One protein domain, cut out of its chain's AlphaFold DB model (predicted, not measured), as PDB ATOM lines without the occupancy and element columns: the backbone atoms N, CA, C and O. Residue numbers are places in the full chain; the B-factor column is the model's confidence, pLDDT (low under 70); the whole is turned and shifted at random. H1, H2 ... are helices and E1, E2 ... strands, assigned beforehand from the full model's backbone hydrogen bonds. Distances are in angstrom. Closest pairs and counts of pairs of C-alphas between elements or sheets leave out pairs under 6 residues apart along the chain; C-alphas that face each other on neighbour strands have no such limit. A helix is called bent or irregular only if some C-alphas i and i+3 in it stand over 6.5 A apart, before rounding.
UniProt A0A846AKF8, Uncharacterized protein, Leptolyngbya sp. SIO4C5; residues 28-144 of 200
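Overview. This is residues 28 to 144 of the 200 residues of an uncharacterized protein of Leptolyngbya sp. SIO4C5 (UniProt A0A846AKF8). A small sheet of three parallel strands, E1, E2 and E3, has one long helix, H4, lying over E1 and E2 on one face, while H6 runs beside H4 and only grazes the sheet. At one end of the long axis, H1 and H3 form a loose end group, with H2 leading from the side of H4 towards H3; the unnamed stretch 106 to 118 reaches out at the other end. The printed part has 117 residues with six named helices and three named strands, in the chain order H1 H2 H3 E1 H4 E2 H5 H6 E3, and its class is mixed, helices and strands. The sheet's order is E1 E2 E3, all parallel. The whole is compact by its radius of gyration of the C-alphas, 15.5 A, yet elongated in outline, spanning 47 by 30 by 22 A.

Arrangement. In the sheet, E2, residues 99 to 105, is the inner strand, and the edge strands are E1, residues 72 to 77, and E3, residues 137 to 141. E1 and E2 are parallel at 23 degrees, with N 75 and O 101 at 2.8 A and N 101 and O 73 at 2.9 A, within hydrogen-bond range. E2 and E3 are parallel at 24 degrees, with N 104 and O 139 at 2.8 A. H4, residues 81 to 97, is on the sheet at a height over the sheet of 8.8 A. It lies over E1 and E2 and runs along the strands, at 1 degree to E2 on the local plane. Together with the sheet it makes two layers, a helix on one face of a sheet. H4 is irregular, with C-alphas 93 and 96 9.3 A apart, and has a kink of 43 degrees near residue 91. H6, residues 125 to 133, touches H4 at a shallow tilt of 24 degrees, the same way; the closest C-alphas, of Arg 88 and Leu 127, are 6.5 A apart. H6 only grazes the sheet, with Met 131. H5, residues 119 to 122, is close to H4 but not clearly touching, with C-alphas 84 and 121 the closest at 7.3 A. E1, H4, E2 and E2, H5 H6, E3 are strand-helix-strand units, parallel neighbour strands joined through helices, both with right-handed crossovers. H2, residues 48 to 57, is close to H4 but not clearly touching, Phe 48 and Ser 90 having the closest C-alphas at 7.8 A. H3, residues 60 to 67, is likewise close to H2 but not clearly touching, with the C-alphas of Ile 55 and Leu 61 closest at 6.9 A. H1, residues 28 to 34, and H3 are near each other, with 6 pairs of C-alphas within 10 A; H1 and H2 are apart. Every O i to N i+4 pair is within hydrogen-bond range in H1, H2, H3 and H6; in H4 11 of 13 are, and H5 is too short for such a pair.

Along the chain. E2 measures 18.4 A, E1 15.5 A and E3 12.4 A from first to last C-alpha. H4 measures 25.0 A, H2 14.0 A and H6 12.0 A. H1 begins at C-alpha 28 (121.811, 132.575, 153.376), H4 begins at C-alpha 81 (113.850, 161.272, 166.236), and E3 ends at C-alpha 141 (127.340, 162.989, 153.102).

Size, cuts and confidence. The C-alphas of Glu 66 and Pro 112 are the two farthest apart, at 48.7 A. The printed part has no cut. The links H1 to H2 and E2 to H5 are long, 13 residues each; the others are tight. Mean pLDDT of the printed part is 92.1, and residues 110 to 112 and 114 to 115 are under 70.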
ATOM      1  N   ASN A  28     120.558 133.342 153.269       93.00
ATOM      2  CA  ASN A  28     121.811 132.575 153.376       93.00
ATOM      3  C   ASN A  28     122.776 132.772 152.186       93.00
ATOM      4  O   ASN A  28     123.985 132.862 152.420       93.00
ATOM      5  N   PRO A  29     122.310 132.920 150.925       94.19
ATOM      6  CA  PRO A  29     123.200 133.224 149.807       94.19
ATOM      7  C   PRO A  29     124.019 134.511 149.981       94.19
ATOM      8  O   PRO A  29     125.107 134.605 149.420       94.19
ATOM      9  N   ILE A  30     123.532 135.487 150.759       94.19
ATOM     10  CA  ILE A  30     124.259 136.728 151.069       94.19
ATOM     11  C   ILE A  30     125.515 136.404 151.877       94.19
ATOM     12  O   ILE A  30     126.605 136.841 151.515       94.19
ATOM     13  N   PHE A  31     125.363 135.614 152.943       94.81
ATOM     14  CA  PHE A  31     126.476 135.215 153.800       94.81
ATOM     15  C   PHE A  31     127.479 134.342 153.045       94.81
ATOM     16  O   PHE A  31     128.678 134.598 153.077       94.81
ATOM     17  N   ASN A  32     126.985 133.359 152.288       94.12
ATOM     18  CA  ASN A  32     127.849 132.479 151.504       94.12
ATOM     19  C   ASN A  32     128.648 133.254 150.450       94.12
ATOM     20  O   ASN A  32     129.824 132.977 150.246       94.12
ATOM     21  N   ALA A  33     128.045 134.263 149.816       95.62
ATOM     22  CA  ALA A  33     128.772 135.136 148.902       95.62
ATOM     23  C   ALA A  33     129.851 135.964 149.623       95.62
ATOM     24  O   ALA A  33     130.891 136.233 149.026       95.62
ATOM     25  N   ALA A  34     129.637 136.335 150.891       95.56
ATOM     26  CA  ALA A  34     130.602 137.093 151.686       95.56
ATOM     27  C   ALA A  34     131.887 136.306 152.006       95.56
ATOM     28  O   ALA A  34     132.921 136.923 152.249       95.56
ATOM     29  N   LEU A  35     131.846 134.968 151.945       93.69
ATOM     30  CA  LEU A  35     133.035 134.113 152.074       93.69
ATOM     31  C   LEU A  35     134.002 134.262 150.890       93.69
ATOM     32  O   LEU A  35     135.197 134.026 151.035       93.69
ATOM     33  N   GLU A  36     133.494 134.622 149.712       93.50
ATOM     34  CA  GLU A  36     134.278 134.658 148.470       93.50
ATOM     35  C   GLU A  36     134.575 136.083 147.995       93.50
ATOM     36  O   GLU A  36     135.555 136.327 147.288       93.50
ATOM     37  N   GLN A  37     133.706 137.038 148.326       93.12
ATOM     38  CA  GLN A  37     133.772 138.402 147.812       93.12
ATOM     39  C   GLN A  37     133.103 139.393 148.758       93.12
ATOM     40  O   GLN A  37     132.287 139.048 149.602       93.12
ATOM     41  N   ARG A  38     133.382 140.680 148.557       92.00
ATOM     42  CA  ARG A  38     132.678 141.741 149.282       92.00
ATOM     43  C   ARG A  38     131.233 141.825 148.803       92.00
ATOM     44  O   ARG A  38     130.981 141.928 147.602       92.00
ATOM     45  N   VAL A  39     130.299 141.856 149.748       95.12
ATOM     46  CA  VAL A  39     128.863 141.940 149.474       95.12
ATOM     47  C   VAL A  39     128.317 143.257 150.015       95.12
ATOM     48  O   VAL A  39     128.527 143.597 151.175       95.12
ATOM     49  N   LEU A  40     127.602 144.000 149.166       94.06
ATOM     50  CA  LEU A  40     126.829 145.175 149.566       94.06
ATOM     51  C   LEU A  40     125.345 144.830 149.490       94.06
ATOM     52  O   LEU A  40     124.844 144.472 148.422       94.06
ATOM     53  N   VAL A  41     124.643 144.976 150.611       94.19
ATOM     54  CA  VAL A  41     123.213 144.683 150.715       94.19
ATOM     55  C   VAL A  41     122.460 145.983 150.947       94.19
ATOM     56  O   VAL A  41     122.711 146.686 151.922       94.19
ATOM     57  N   ASN A  42     121.530 146.305 150.048       92.81
ATOM     58  CA  ASN A  42     120.600 147.407 150.263       92.81
ATOM     59  C   ASN A  42     119.402 146.901 151.068       92.81
ATOM     60  O   ASN A  42     118.712 145.979 150.631       92.81
ATOM     61  N   LEU A  43     119.162 147.510 152.223       90.81
ATOM     62  CA  LEU A  43     118.142 147.091 153.174       90.81
ATOM     63  C   LEU A  43     117.124 148.219 153.403       90.81
ATOM     64  O   LEU A  43     117.519 149.381 153.499       90.81
ATOM     65  N   PRO A  44     115.818 147.914 153.515       87.25
ATOM     66  CA  PRO A  44     114.820 148.919 153.861       87.25
ATOM     67  C   PRO A  44     114.961 149.362 155.328       87.25
ATOM     68  O   PRO A  44     115.433 148.606 156.176       87.25
ATOM     69  N   ALA A  45     114.478 150.567 155.649       72.44
ATOM     70  CA  ALA A  45     114.676 151.213 156.956       72.44
ATOM     71  C   ALA A  45     114.161 150.415 158.176       72.44
ATOM     72  O   ALA A  45     114.648 150.608 159.284       72.44
ATOM     73  N   GLN A  46     113.200 149.502 157.992       82.25
ATOM     74  CA  GLN A  46     112.594 148.707 159.074       82.25
ATOM     75  C   GLN A  46     112.962 147.215 159.020       82.25
ATOM     76  O   GLN A  46     112.234 146.368 159.530       82.25
ATOM     77  N   VAL A  47     114.103 146.862 158.420       87.75
ATOM     78  CA  VAL A  47     114.530 145.455 158.304       87.75
ATOM     79  C   VAL A  47     115.113 144.867 159.595       87.75
ATOM     80  O   VAL A  47     115.486 143.699 159.626       87.75
ATOM     81  N   PHE A  48     115.257 145.664 160.656       88.38
ATOM     82  CA  PHE A  48     116.067 145.280 161.812       88.38
ATOM     83  C   PHE A  48     115.605 143.972 162.472       88.38
ATOM     84  O   PHE A  48     116.434 143.122 162.771       88.38
ATOM     85  N   ALA A  49     114.294 143.782 162.647       90.50
ATOM     86  CA  ALA A  49     113.748 142.568 163.252       90.50
ATOM     87  C   ALA A  49     114.073 141.286 162.449       90.50
ATOM     88  O   ALA A  49     114.707 140.402 163.024       90.50
ATOM     89  N   PRO A  50     113.735 141.176 161.146       91.12
ATOM     90  CA  PRO A  50     114.090 139.985 160.371       91.12
ATOM     91  C   PRO A  50     115.606 139.819 160.180       91.12
ATOM     92  O   PRO A  50     116.092 138.692 160.140       91.12
ATOM     93  N   LEU A  51     116.376 140.913 160.107       92.25
ATOM     94  CA  LEU A  51     117.840 140.843 160.061       92.25
ATOM     95  C   LEU A  51     118.408 140.223 161.345       92.25
ATOM     96  O   LEU A  51     119.231 139.315 161.277       92.25
ATOM     97  N   LYS A  52     117.949 140.696 162.509       93.50
ATOM     98  CA  LYS A  52     118.337 140.175 163.823       93.50
ATOM     99  C   LYS A  52     117.983 138.697 163.962       93.50
ATOM    100  O   LYS A  52     118.831 137.918 164.378       93.50
ATOM    101  N   GLU A  53     116.768 138.309 163.580       93.12
ATOM    102  CA  GLU A  53     116.328 136.910 163.626       93.12
ATOM    103  C   GLU A  53     117.219 136.008 162.764       93.12
ATOM    104  O   GLU A  53     117.655 134.955 163.226       93.12
ATOM    105  N   TRP A  54     117.551 136.434 161.543       94.00
ATOM    106  CA  TRP A  54     118.440 135.678 160.660       94.00
ATOM    107  C   TRP A  54     119.857 135.541 161.234       94.00
ATOM    108  O   TRP A  54     120.431 134.451 161.191       94.00
ATOM    109  N   ILE A  55     120.399 136.618 161.812       95.12
ATOM    110  CA  ILE A  55     121.721 136.624 162.449       95.12
ATOM    111  C   ILE A  55     121.760 135.692 163.660       95.12
ATOM    112  O   ILE A  55     122.678 134.884 163.771       95.12
ATOM    113  N   GLU A  56     120.779 135.795 164.557       95.19
ATOM    114  CA  GLU A  56     120.750 135.037 165.812       95.19
ATOM    115  C   GLU A  56     120.480 133.554 165.576       95.19
ATOM    116  O   GLU A  56     121.177 132.711 166.134       95.19
ATOM    117  N   THR A  57     119.518 133.227 164.709       94.06
ATOM    118  CA  THR A  57     119.147 131.834 164.409       94.06
ATOM    119  C   THR A  57     120.326 131.031 163.862       94.06
ATOM    120  O   THR A  57     120.442 129.840 164.137       94.06
ATOM    121  N   ASN A  58     121.214 131.688 163.111       93.44
ATOM    122  CA  ASN A  58     122.356 131.052 162.459       93.44
ATOM    123  C   ASN A  58     123.702 131.395 163.121       93.44
ATOM    124  O   ASN A  58     124.742 131.058 162.562       93.44
ATOM    125  N   ALA A  59     123.693 132.089 164.267       95.38
ATOM    126  CA  ALA A  59     124.889 132.577 164.962       95.38
ATOM    127  C   ALA A  59     125.905 133.274 164.024       95.38
ATOM    128  O   ALA A  59     127.116 133.066 164.108       95.38
ATOM    129  N   LEU A  60     125.419 134.110 163.096       95.81
ATOM    130  CA  LEU A  60     126.235 134.586 161.972       95.81
ATOM    131  C   LEU A  60     127.424 135.446 162.396       95.81
ATOM    132  O   LEU A  60     128.438 135.424 161.708       95.81
ATOM    133  N   LEU A  61     127.326 136.205 163.491       95.56
ATOM    134  CA  LEU A  61     128.442 137.031 163.969       95.56
ATOM    135  C   LEU A  61     129.596 136.169 164.497       95.56
ATOM    136  O   LEU A  61     130.753 136.460 164.203       95.56
ATOM    137  N   GLU A  62     129.284 135.072 165.191       95.25
ATOM    138  CA  GLU A  62     130.280 134.098 165.652       95.25
ATOM    139  C   GLU A  62     130.923 133.393 164.454       95.25
ATOM    140  O   GLU A  62     132.145 133.417 164.298       95.25
ATOM    141  N   LEU A  63     130.096 132.884 163.532       95.38
ATOM    142  CA  LEU A  63     130.568 132.248 162.300       95.38
ATOM    143  C   LEU A  63     131.433 133.195 161.453       95.38
ATOM    144  O   LEU A  63     132.403 132.775 160.828       95.38
ATOM    145  N   SER A  64     131.103 134.486 161.438       95.50
ATOM    146  CA  SER A  64     131.880 135.501 160.719       95.50
ATOM    147  C   SER A  64     133.258 135.706 161.320       95.50
ATOM    148  O   SER A  64     134.223 135.832 160.572       95.50
ATOM    149  N   ALA A  65     133.362 135.715 162.652       93.69
ATOM    150  CA  ALA A  65     134.644 135.828 163.332       93.69
ATOM    151  C   ALA A  65     135.557 134.634 163.005       93.69
ATOM    152  O   ALA A  65     136.748 134.826 162.769       93.69
ATOM    153  N   GLU A  66     134.997 133.423 162.915       94.06
ATOM    154  CA  GLU A  66     135.729 132.218 162.498       94.06
ATOM    155  C   GLU A  66     136.126 132.251 161.016       94.06
ATOM    156  O   GLU A  66     137.238 131.868 160.655       94.06
ATOM    157  N   ALA A  67     135.227 132.732 160.154       93.75
ATOM    158  CA  ALA A  67     135.427 132.791 158.709       93.75
ATOM    159  C   ALA A  67     136.242 134.008 158.234       93.75
ATOM    160  O   ALA A  67     136.522 134.128 157.043       93.75
ATOM    161  N   GLY A  68     136.602 134.931 159.133       93.56
ATOM    162  CA  GLY A  68     137.278 136.182 158.779       93.56
ATOM    163  C   GLY A  68     136.390 137.178 158.021       93.56
ATOM    164  O   GLY A  68     136.903 138.038 157.306       93.56
ATOM    165  N   ILE A  69     135.064 137.080 158.155       95.00
ATOM    166  CA  ILE A  69     134.116 138.022 157.552       95.00
ATOM    167  C   ILE A  69     133.951 139.235 158.468       95.00
ATOM    168  O   ILE A  69     133.558 139.127 159.628       95.00
ATOM    169  N   GLN A  70     134.171 140.421 157.909       94.38
ATOM    170  CA  GLN A  70     133.957 141.686 158.598       94.38
ATOM    171  C   GLN A  70     132.599 142.293 158.234       94.38
ATOM    172  O   GLN A  70     132.278 142.476 157.059       94.38
ATOM    173  N   TRP A  71     131.828 142.678 159.251       95.50
ATOM    174  CA  TRP A  71     130.540 143.344 159.076       95.50
ATOM    175  C   TRP A  71     130.681 144.859 159.172       95.50
ATOM    176  O   TRP A  71     131.334 145.384 160.076       95.50
ATOM    177  N   ILE A  72     130.023 145.562 158.252       95.88
ATOM    178  CA  ILE A  72     129.918 147.021 158.255       95.88
ATOM    179  C   ILE A  72     128.438 147.389 158.166       95.88
ATOM    180  O   ILE A  72     127.771 147.069 157.182       95.88
ATOM    181  N   VAL A  73     127.935 148.090 159.178       95.56
ATOM    182  CA  VAL A  73     126.583 148.652 159.175       95.56
ATOM    183  C   VAL A  73     126.669 150.105 158.723       95.56
ATOM    184  O   VAL A  73     127.056 150.986 159.489       95.56
ATOM    185  N   LEU A  74     126.299 150.347 157.465       95.62
ATOM    186  CA  LEU A  74     126.114 151.684 156.900       95.62
ATOM    187  C   LEU A  74     124.723 152.211 157.267       95.62
ATOM    188  O   LEU A  74     123.743 151.947 156.573       95.62
ATOM    189  N   PHE A  75     124.637 152.952 158.367       95.69
ATOM    190  CA  PHE A  75     123.395 153.540 158.851       95.69
ATOM    191  C   PHE A  75     123.200 154.942 158.264       95.69
ATOM    192  O   PHE A  75     123.849 155.898 158.687       95.69
ATOM    193  N   VAL A  76     122.302 155.082 157.288       94.62
ATOM    194  CA  VAL A  76     121.964 156.381 156.685       94.62
ATOM    195  C   VAL A  76     120.868 157.056 157.500       94.62
ATOM    196  O   VAL A  76     119.815 156.465 157.716       94.62
ATOM    197  N   THR A  77     121.106 158.294 157.934       93.56
ATOM    198  CA  THR A  77     120.193 159.045 158.805       93.56
ATOM    199  C   THR A  77     119.855 160.418 158.224       93.56
ATOM    200  O   THR A  77     120.694 161.049 157.578       93.56
ATOM    201  N   ASP A  78     118.631 160.879 158.475       91.81
ATOM    202  CA  ASP A  78     118.174 162.265 158.298       91.81
ATOM    203  C   ASP A  78     118.304 163.105 159.584       91.81
ATOM    204  O   ASP A  78     118.097 164.315 159.561       91.81
ATOM    205  N   GLY A  79     118.678 162.465 160.695       92.12
ATOM    206  CA  GLY A  79     118.832 163.089 162.004       92.12
ATOM    207  C   GLY A  79     117.541 163.204 162.813       92.12
ATOM    208  O   GLY A  79     117.621 163.638 163.961       92.12
ATOM    209  N   GLU A  80     116.383 162.801 162.282       90.88
ATOM    210  CA  GLU A  80     115.093 162.897 162.974       90.88
ATOM    211  C   GLU A  80     114.954 161.848 164.090       90.88
ATOM    212  O   GLU A  80     115.662 160.838 164.123       90.88
ATOM    213  N   LEU A  81     114.023 162.080 165.023       92.00
ATOM    214  CA  LEU A  81     113.850 161.272 166.236       92.00
ATOM    215  C   LEU A  81     113.753 159.763 165.958       92.00
ATOM    216  O   LEU A  81     114.429 158.974 166.621       92.00
ATOM    217  N   ASP A  82     112.956 159.361 164.968       91.75
ATOM    218  CA  ASP A  82     112.772 157.948 164.619       91.75
ATOM    219  C   ASP A  82     114.074 157.317 164.113       91.75
ATOM    220  O   ASP A  82     114.460 156.234 164.562       91.75
ATOM    221  N   SER A  83     114.805 158.024 163.246       92.56
ATOM    222  CA  SER A  83     116.112 157.586 162.751       92.56
ATOM    223  C   SER A  83     117.137 157.486 163.888       92.56
ATOM    224  O   SER A  83     117.857 156.490 163.999       92.56
ATOM    225  N   ARG A  84     117.153 158.460 164.813       95.00
ATOM    226  CA  ARG A  84     117.998 158.417 166.021       95.00
ATOM    227  C   ARG A  84     117.672 157.198 166.887       95.00
ATOM    228  O   ARG A  84     118.578 156.552 167.415       95.00
ATOM    229  N   ASN A  85     116.396 156.858 167.061       94.81
ATOM    230  CA  ASN A  85     115.981 155.700 167.861       94.81
ATOM    231  C   ASN A  85     116.407 154.374 167.217       94.81
ATOM    232  O   ASN A  85     116.968 153.514 167.898       94.81
ATOM    233  N   LEU A  86     116.226 154.234 165.902       94.56
ATOM    234  CA  LEU A  86     116.701 153.067 165.154       94.56
ATOM    235  C   LEU A  86     118.226 152.917 165.232       94.56
ATOM    236  O   LEU A  86     118.722 151.803 165.420       94.56
ATOM    237  N   LEU A  87     118.971 154.025 165.169       95.69
ATOM    238  CA  LEU A  87     120.425 154.008 165.325       95.69
ATOM    239  C   LEU A  87     120.841 153.490 166.708       95.69
ATOM    240  O   LEU A  87     121.721 152.637 166.793       95.69
ATOM    241  N   ARG A  88     120.180 153.927 167.789       96.69
ATOM    242  CA  ARG A  88     120.461 153.408 169.142       96.69
ATOM    243  C   ARG A  88     120.240 151.907 169.240       96.69
ATOM    244  O   ARG A  88     121.077 151.218 169.813       96.69
ATOM    245  N   HIS A  89     119.143 151.401 168.676       95.00
ATOM    246  CA  HIS A  89     118.884 149.961 168.653       95.00
ATOM    247  C   HIS A  89     119.972 149.208 167.888       95.00
ATOM    248  O   HIS A  89     120.458 148.186 168.367       95.00
ATOM    249  N   SER A  90     120.397 149.741 166.740       95.44
ATOM    250  CA  SER A  90     121.480 149.151 165.959       95.44
ATOM    251  C   SER A  90     122.794 149.113 166.745       95.44
ATOM    252  O   SER A  90     123.420 148.059 166.797       95.44
ATOM    253  N   LEU A  91     123.192 150.227 167.368       97.00
ATOM    254  CA  LEU A  91     124.421 150.335 168.164       97.00
ATOM    255  C   LEU A  91     124.398 149.395 169.377       97.00
ATOM    256  O   LEU A  91     125.356 148.672 169.623       97.00
ATOM    257  N   ALA A  92     123.290 149.368 170.122       96.00
ATOM    258  CA  ALA A  92     123.160 148.546 171.323       96.00
ATOM    259  C   ALA A  92     123.147 147.038 171.028       96.00
ATOM    260  O   ALA A  92     123.596 146.248 171.860       96.00
ATOM    261  N   TYR A  93     122.623 146.639 169.867       96.25
ATOM    262  CA  TYR A  93     122.569 145.240 169.450       96.25
ATOM    263  C   TYR A  93     123.920 144.728 168.954       96.25
ATOM    264  O   TYR A  93     124.411 143.716 169.447       96.25
ATOM    265  N   PHE A  94     124.528 145.424 167.994       96.19
ATOM    266  CA  PHE A  94     125.768 144.957 167.379       96.19
ATOM    267  C   PHE A  94     127.006 145.261 168.226       96.19
ATOM    268  O   PHE A  94     127.946 144.464 168.244       96.19
ATOM    269  N   GLN A  95     127.004 146.372 168.967       95.62
ATOM    270  CA  GLN A  95     128.107 146.779 169.834       95.62
ATOM    271  C   GLN A  95     129.442 146.805 169.062       95.62
ATOM    272  O   GLN A  95     129.532 147.403 167.995       95.62
ATOM    273  N   HIS A  96     130.475 146.132 169.574       95.25
ATOM    274  CA  HIS A  96     131.799 146.039 168.952       95.25
ATOM    275  C   HIS A  96     131.929 144.904 167.922       95.25
ATOM    276  O   HIS A  96     133.019 144.681 167.402       95.25
ATOM    277  N   GLN A  97     130.858 144.152 167.645       94.69
ATOM    278  CA  GLN A  97     130.914 143.006 166.726       94.69
ATOM    279  C   GLN A  97     130.899 143.434 165.252       94.69
ATOM    280  O   GLN A  97     131.202 142.632 164.371       94.69
ATOM    281  N   VAL A  98     130.545 144.690 164.969       95.12
ATOM    282  CA  VAL A  98     130.501 145.251 163.615       95.12
ATOM    283  C   VAL A  98     131.129 146.638 163.604       95.12
ATOM    284  O   VAL A  98     131.170 147.324 164.624       95.12
ATOM    285  N   ILE A  99     131.560 147.093 162.429       95.56
ATOM    286  CA  ILE A  99     131.902 148.503 162.240       95.56
ATOM    287  C   ILE A  99     130.629 149.291 161.964       95.56
ATOM    288  O   ILE A  99     129.954 149.076 160.955       95.56
ATOM    289  N   HIS A 100     130.327 150.246 162.837       96.94
ATOM    290  CA  HIS A 100     129.247 151.196 162.622       96.94
ATOM    291  C   HIS A 100     129.729 152.406 161.829       96.94
ATOM    292  O   HIS A 100     130.640 153.117 162.251       96.94
ATOM    293  N   VAL A 101     129.068 152.672 160.704       97.50
ATOM    294  CA  VAL A 101     129.254 153.893 159.920       97.50
ATOM    295  C   VAL A 101     127.932 154.643 159.872       97.50
ATOM    296  O   VAL A 101     126.970 154.178 159.267       97.50
ATOM    297  N   VAL A 102     127.886 155.811 160.499       97.06
ATOM    298  CA  VAL A 102     126.719 156.691 160.528       97.06
ATOM    299  C   VAL A 102     126.866 157.739 159.434       97.06
ATOM    300  O   VAL A 102     127.771 158.568 159.461       97.06
ATOM    301  N   VAL A 103     125.967 157.709 158.457       96.56
ATOM    302  CA  VAL A 103     125.975 158.610 157.305       96.56
ATOM    303  C   VAL A 103     124.927 159.697 157.518       96.56
ATOM    304  O   VAL A 103     123.731 159.463 157.325       96.56
ATOM    305  N   LYS A 104     125.380 160.895 157.894       95.44
ATOM    306  CA  LYS A 104     124.561 162.108 157.978       95.44
ATOM    307  C   LYS A 104     124.229 162.574 156.562       95.44
ATOM    308  O   LYS A 104     125.067 163.164 155.880       95.44
ATOM    309  N   ASN A 105     123.028 162.266 156.079       93.88
ATOM    310  CA  ASN A 105     122.637 162.560 154.706       93.88
ATOM    311  C   ASN A 105     122.082 163.984 154.571       93.88
ATOM    312  O   ASN A 105     120.891 164.225 154.768       93.88
ATOM    313  N   HIS A 106     122.923 164.935 154.159       91.56
ATOM    314  CA  HIS A 106     122.488 166.320 153.958       91.56
ATOM    315  C   HIS A 106     121.494 166.494 152.794       91.56
ATOM    316  O   HIS A 106     120.878 167.549 152.679       91.56
ATOM    317  N   GLY A 107     121.314 165.486 151.933       88.06
ATOM    318  CA  GLY A 107     120.360 165.530 150.823       88.06
ATOM    319  C   GLY A 107     118.894 165.350 151.225       88.06
ATOM    320  O   GLY A 107     118.018 165.652 150.422       88.06
ATOM    321  N   VAL A 108     118.616 164.864 152.440       81.81
ATOM    322  CA  VAL A 108     117.244 164.618 152.936       81.81
ATOM    323  C   VAL A 108     116.833 165.553 154.068       81.81
ATOM    324  O   VAL A 108     115.686 165.501 154.504       81.81
ATOM    325  N   VAL A 109     117.734 166.424 154.532       75.44
ATOM    326  CA  VAL A 109     117.426 167.371 155.605       75.44
ATOM    327  C   VAL A 109     116.395 168.379 155.101       75.44
ATOM    328  O   VAL A 109     116.657 169.159 154.189       75.44
ATOM    329  N   LYS A 110     115.220 168.388 155.734       63.19
ATOM    330  CA  LYS A 110     114.095 169.276 155.392       63.19
ATOM    331  C   LYS A 110     114.064 170.571 156.212       63.19
ATOM    332  O   LYS A 110     113.082 171.309 156.148       63.19
ATOM    333  N   GLN A 111     115.094 170.837 157.020       63.53
ATOM    334  CA  GLN A 111     115.077 171.955 157.960       63.53
ATOM    335  C   GLN A 111     115.140 173.320 157.244       63.53
ATOM    336  O   GLN A 111     115.945 173.482 156.325       63.53
ATOM    337  N   PRO A 112     114.353 174.324 157.688       59.56
ATOM    338  CA  PRO A 112     114.349 175.664 157.089       59.56
ATOM    339  C   PRO A 112     115.676 176.413 157.255       59.56
ATOM    340  O   PRO A 112     115.998 177.279 156.446       59.56
ATOM    341  N   ASP A 113     116.423 176.089 158.314       70.00
ATOM    342  CA  ASP A 113     117.745 176.631 158.605       70.00
ATOM    343  C   ASP A 113     118.803 175.521 158.474       70.00
ATOM    344  O   ASP A 113     118.962 174.698 159.384       70.00
ATOM    345  N   PRO A 114     119.559 175.487 157.362       66.94
ATOM    346  CA  PRO A 114     120.603 174.495 157.135       66.94
ATOM    347  C   PRO A 114     121.701 174.508 158.201       66.94
ATOM    348  O   PRO A 114     122.366 173.492 158.391       66.94
ATOM    349  N   SER A 115     121.894 175.630 158.908       69.75
ATOM    350  CA  SER A 115     122.897 175.734 159.974       69.75
ATOM    351  C   SER A 115     122.505 174.967 161.239       69.75
ATOM    352  O   SER A 115     123.370 174.651 162.050       69.75
ATOM    353  N   ARG A 116     121.219 174.621 161.390       74.94
ATOM    354  CA  ARG A 116     120.669 173.885 162.542       74.94
ATOM    355  C   ARG A 116     120.104 172.512 162.187       74.94
ATOM    356  O   ARG A 116     119.591 171.819 163.062       74.94
ATOM    357  N   ALA A 117     120.275 172.102 160.930       79.25
ATOM    358  CA  ALA A 117     119.862 170.824 160.355       79.25
ATOM    359  C   ALA A 117     120.145 169.593 161.238       79.25
ATOM    360  O   ALA A 117     119.364 168.644 161.231       79.25
ATOM    361  N   TRP A 118     121.240 169.628 161.998       90.94
ATOM    362  CA  TRP A 118     121.727 168.514 162.810       90.94
ATOM    363  C   TRP A 118     121.741 168.800 164.310       90.94
ATOM    364  O   TRP A 118     122.167 167.936 165.067       90.94
ATOM    365  N   ALA A 119     121.240 169.960 164.752       90.50
ATOM    366  CA  ALA A 119     121.327 170.376 166.151       90.50
ATOM    367  C   ALA A 119     120.719 169.329 167.094       90.50
ATOM    368  O   ALA A 119     121.371 168.896 168.030       90.50
ATOM    369  N   GLU A 120     119.521 168.817 166.793       90.75
ATOM    370  CA  GLU A 120     118.911 167.776 167.629       90.75
ATOM    371  C   GLU A 120     119.673 166.448 167.634       90.75
ATOM    372  O   GLU A 120     119.547 165.687 168.583       90.75
ATOM    373  N   PHE A 121     120.401 166.133 166.561       93.56
ATOM    374  CA  PHE A 121     121.230 164.933 166.500       93.56
ATOM    375  C   PHE A 121     122.501 165.118 167.333       93.56
ATOM    376  O   PHE A 121     122.909 164.205 168.047       93.56
ATOM    377  N   GLU A 122     123.113 166.296 167.249       93.81
ATOM    378  CA  GLU A 122     124.355 166.664 167.934       93.81
ATOM    379  C   GLU A 122     124.136 166.898 169.439       93.81
ATOM    380  O   GLU A 122     124.960 166.469 170.243       93.81
ATOM    381  N   ASP A 123     122.991 167.468 169.822       95.12
ATOM    382  CA  ASP A 123     122.593 167.722 171.215       95.12
ATOM    383  C   ASP A 123     122.085 166.455 171.941       95.12
ATOM    384  O   ASP A 123     121.798 166.477 173.141       95.12
ATOM    385  N   ASP A 124     121.958 165.329 171.235       96.25
ATOM    386  CA  ASP A 124     121.469 164.058 171.771       96.25
ATOM    387  C   ASP A 124     122.568 163.306 172.538       96.25
ATOM    388  O   ASP A 124     123.107 162.301 172.066       96.25
ATOM    389  N   SER A 125     122.920 163.792 173.733       97.00
ATOM    390  CA  SER A 125     124.035 163.248 174.526       97.00
ATOM    391  C   SER A 125     124.016 161.720 174.679       97.00
ATOM    392  O   SER A 125     125.058 161.111 174.434       97.00
ATOM    393  N   PRO A 126     122.882 161.053 174.987       96.75
ATOM    394  CA  PRO A 126     122.861 159.592 175.097       96.75
ATOM    395  C   PRO A 126     123.242 158.877 173.795       96.75
ATOM    396  O   PRO A 126     123.892 157.833 173.817       96.75
ATOM    397  N   LEU A 127     122.836 159.418 172.641       97.50
ATOM    398  CA  LEU A 127     123.231 158.863 171.349       97.50
ATOM    399  C   LEU A 127     124.714 159.126 171.061       97.50
ATOM    400  O   LEU A 127     125.401 158.221 170.589       97.50
ATOM    401  N   GLN A 128     125.215 160.328 171.363       97.62
ATOM    402  CA  GLN A 128     126.634 160.668 171.200       97.62
ATOM    403  C   GLN A 128     127.533 159.763 172.055       97.62
ATOM    404  O   GLN A 128     128.556 159.271 171.579       97.62
ATOM    405  N   GLU A 129     127.119 159.475 173.290       97.50
ATOM    406  CA  GLU A 129     127.801 158.540 174.187       97.50
ATOM    407  C   GLU A 129     127.837 157.120 173.610       97.50
ATOM    408  O   GLU A 129     128.907 156.518 173.571       97.50
ATOM    409  N   LEU A 130     126.715 156.606 173.091       97.31
ATOM    410  CA  LEU A 130     126.668 155.285 172.446       97.31
ATOM    411  C   LEU A 130     127.551 155.212 171.195       97.31
ATOM    412  O   LEU A 130     128.256 154.224 170.991       97.31
ATOM    413  N   MET A 131     127.526 156.247 170.350       97.50
ATOM    414  CA  MET A 131     128.375 156.310 169.157       97.50
ATOM    415  C   MET A 131     129.858 156.326 169.529       97.50
ATOM    416  O   MET A 131     130.643 155.607 168.917       97.50
ATOM    417  N   SER A 132     130.232 157.089 170.556       97.19
ATOM    418  CA  SER A 132     131.596 157.107 171.088       97.19
ATOM    419  C   SER A 132     131.992 155.747 171.672       97.19
ATOM    420  O   SER A 132     133.036 155.201 171.318       97.19
ATOM    421  N   GLN A 133     131.123 155.153 172.498       97.31
ATOM    422  CA  GLN A 133     131.348 153.859 173.143       97.31
ATOM    423  C   GLN A 133     131.650 152.753 172.130       97.31
ATOM    424  O   GLN A 133     132.556 151.963 172.363       97.31
ATOM    425  N   TYR A 134     130.918 152.705 171.015       96.81
ATOM    426  CA  TYR A 134     131.088 151.681 169.980       96.81
ATOM    427  C   TYR A 134     131.928 152.149 168.787       96.81
ATOM    428  O   TYR A 134     131.908 151.518 167.733       96.81
ATOM    429  N   THR A 135     132.685 153.243 168.946       95.25
ATOM    430  CA  THR A 135     133.610 153.781 167.930       95.25
ATOM    431  C   THR A 135     132.941 153.969 166.558       95.25
ATOM    432  O   THR A 135     133.503 153.658 165.506       95.25
ATOM    433  N   ALA A 136     131.699 154.457 166.557       96.56
ATOM    434  CA  ALA A 136     130.954 154.698 165.334       96.56
ATOM    435  C   ALA A 136     131.639 155.791 164.503       96.56
ATOM    436  O   ALA A 136     131.947 156.880 164.986       96.56
ATOM    437  N   THR A 137     131.860 155.501 163.228       96.81
ATOM    438  CA  THR A 137     132.466 156.439 162.287       96.81
ATOM    439  C   THR A 137     131.388 157.303 161.650       96.81
ATOM    440  O   THR A 137     130.401 156.772 161.146       96.81
ATOM    441  N   ILE A 138     131.569 158.623 161.631       96.44
ATOM    442  CA  ILE A 138     130.602 159.557 161.039       96.44
ATOM    443  C   ILE A 138     131.046 159.958 159.628       96.44
ATOM    444  O   ILE A 138     132.216 160.253 159.395       96.44
ATOM    445  N   ILE A 139     130.096 159.988 158.694       96.44
ATOM    446  CA  ILE A 139     130.252 160.537 157.343       96.44
ATOM    447  C   ILE A 139     129.239 161.661 157.155       96.44
ATOM    448  O   ILE A 139     128.036 161.404 157.121       96.44
ATOM    449  N   ASP A 140     129.715 162.888 156.949       94.69
ATOM    450  CA  ASP A 140     128.886 163.991 156.459       94.69
ATOM    451  C   ASP A 140     128.725 163.860 154.935       94.69
ATOM    452  O   ASP A 140     129.591 164.239 154.141       94.69
ATOM    453  N   PHE A 141     127.613 163.257 154.510       95.31
ATOM    454  CA  PHE A 141     127.340 162.989 153.102       95.31
ATOM    455  C   PHE A 141     126.709 164.215 152.427       95.31
ATOM    456  O   PHE A 141     125.707 164.735 152.925       95.31
ATOM    457  N   PRO A 142     127.251 164.694 151.291       94.00
ATOM    458  CA  PRO A 142     126.861 165.981 150.730       94.00
ATOM    459  C   PRO A 142     125.416 165.994 150.222       94.00
ATOM    460  O   PRO A 142     124.874 164.979 149.792       94.00
ATOM    461  N   ALA A 143     124.822 167.184 150.182       91.81
ATOM    462  CA  ALA A 143     123.573 167.414 149.468       91.81
ATOM    463  C   ALA A 143     123.824 167.567 147.960       91.81
ATOM    464  O   ALA A 143     124.833 168.137 147.526       91.81
ATOM    465  N   PHE A 144     122.878 167.103 147.146       93.12
ATOM    466  CA  PHE A 144     122.860 167.409 145.720       93.12
ATOM    467  C   PHE A 144     121.997 168.651 145.459       93.12
ATOM    468  O   PHE A 144     120.793 168.631 145.682       93.12
TER     469      PHE A 144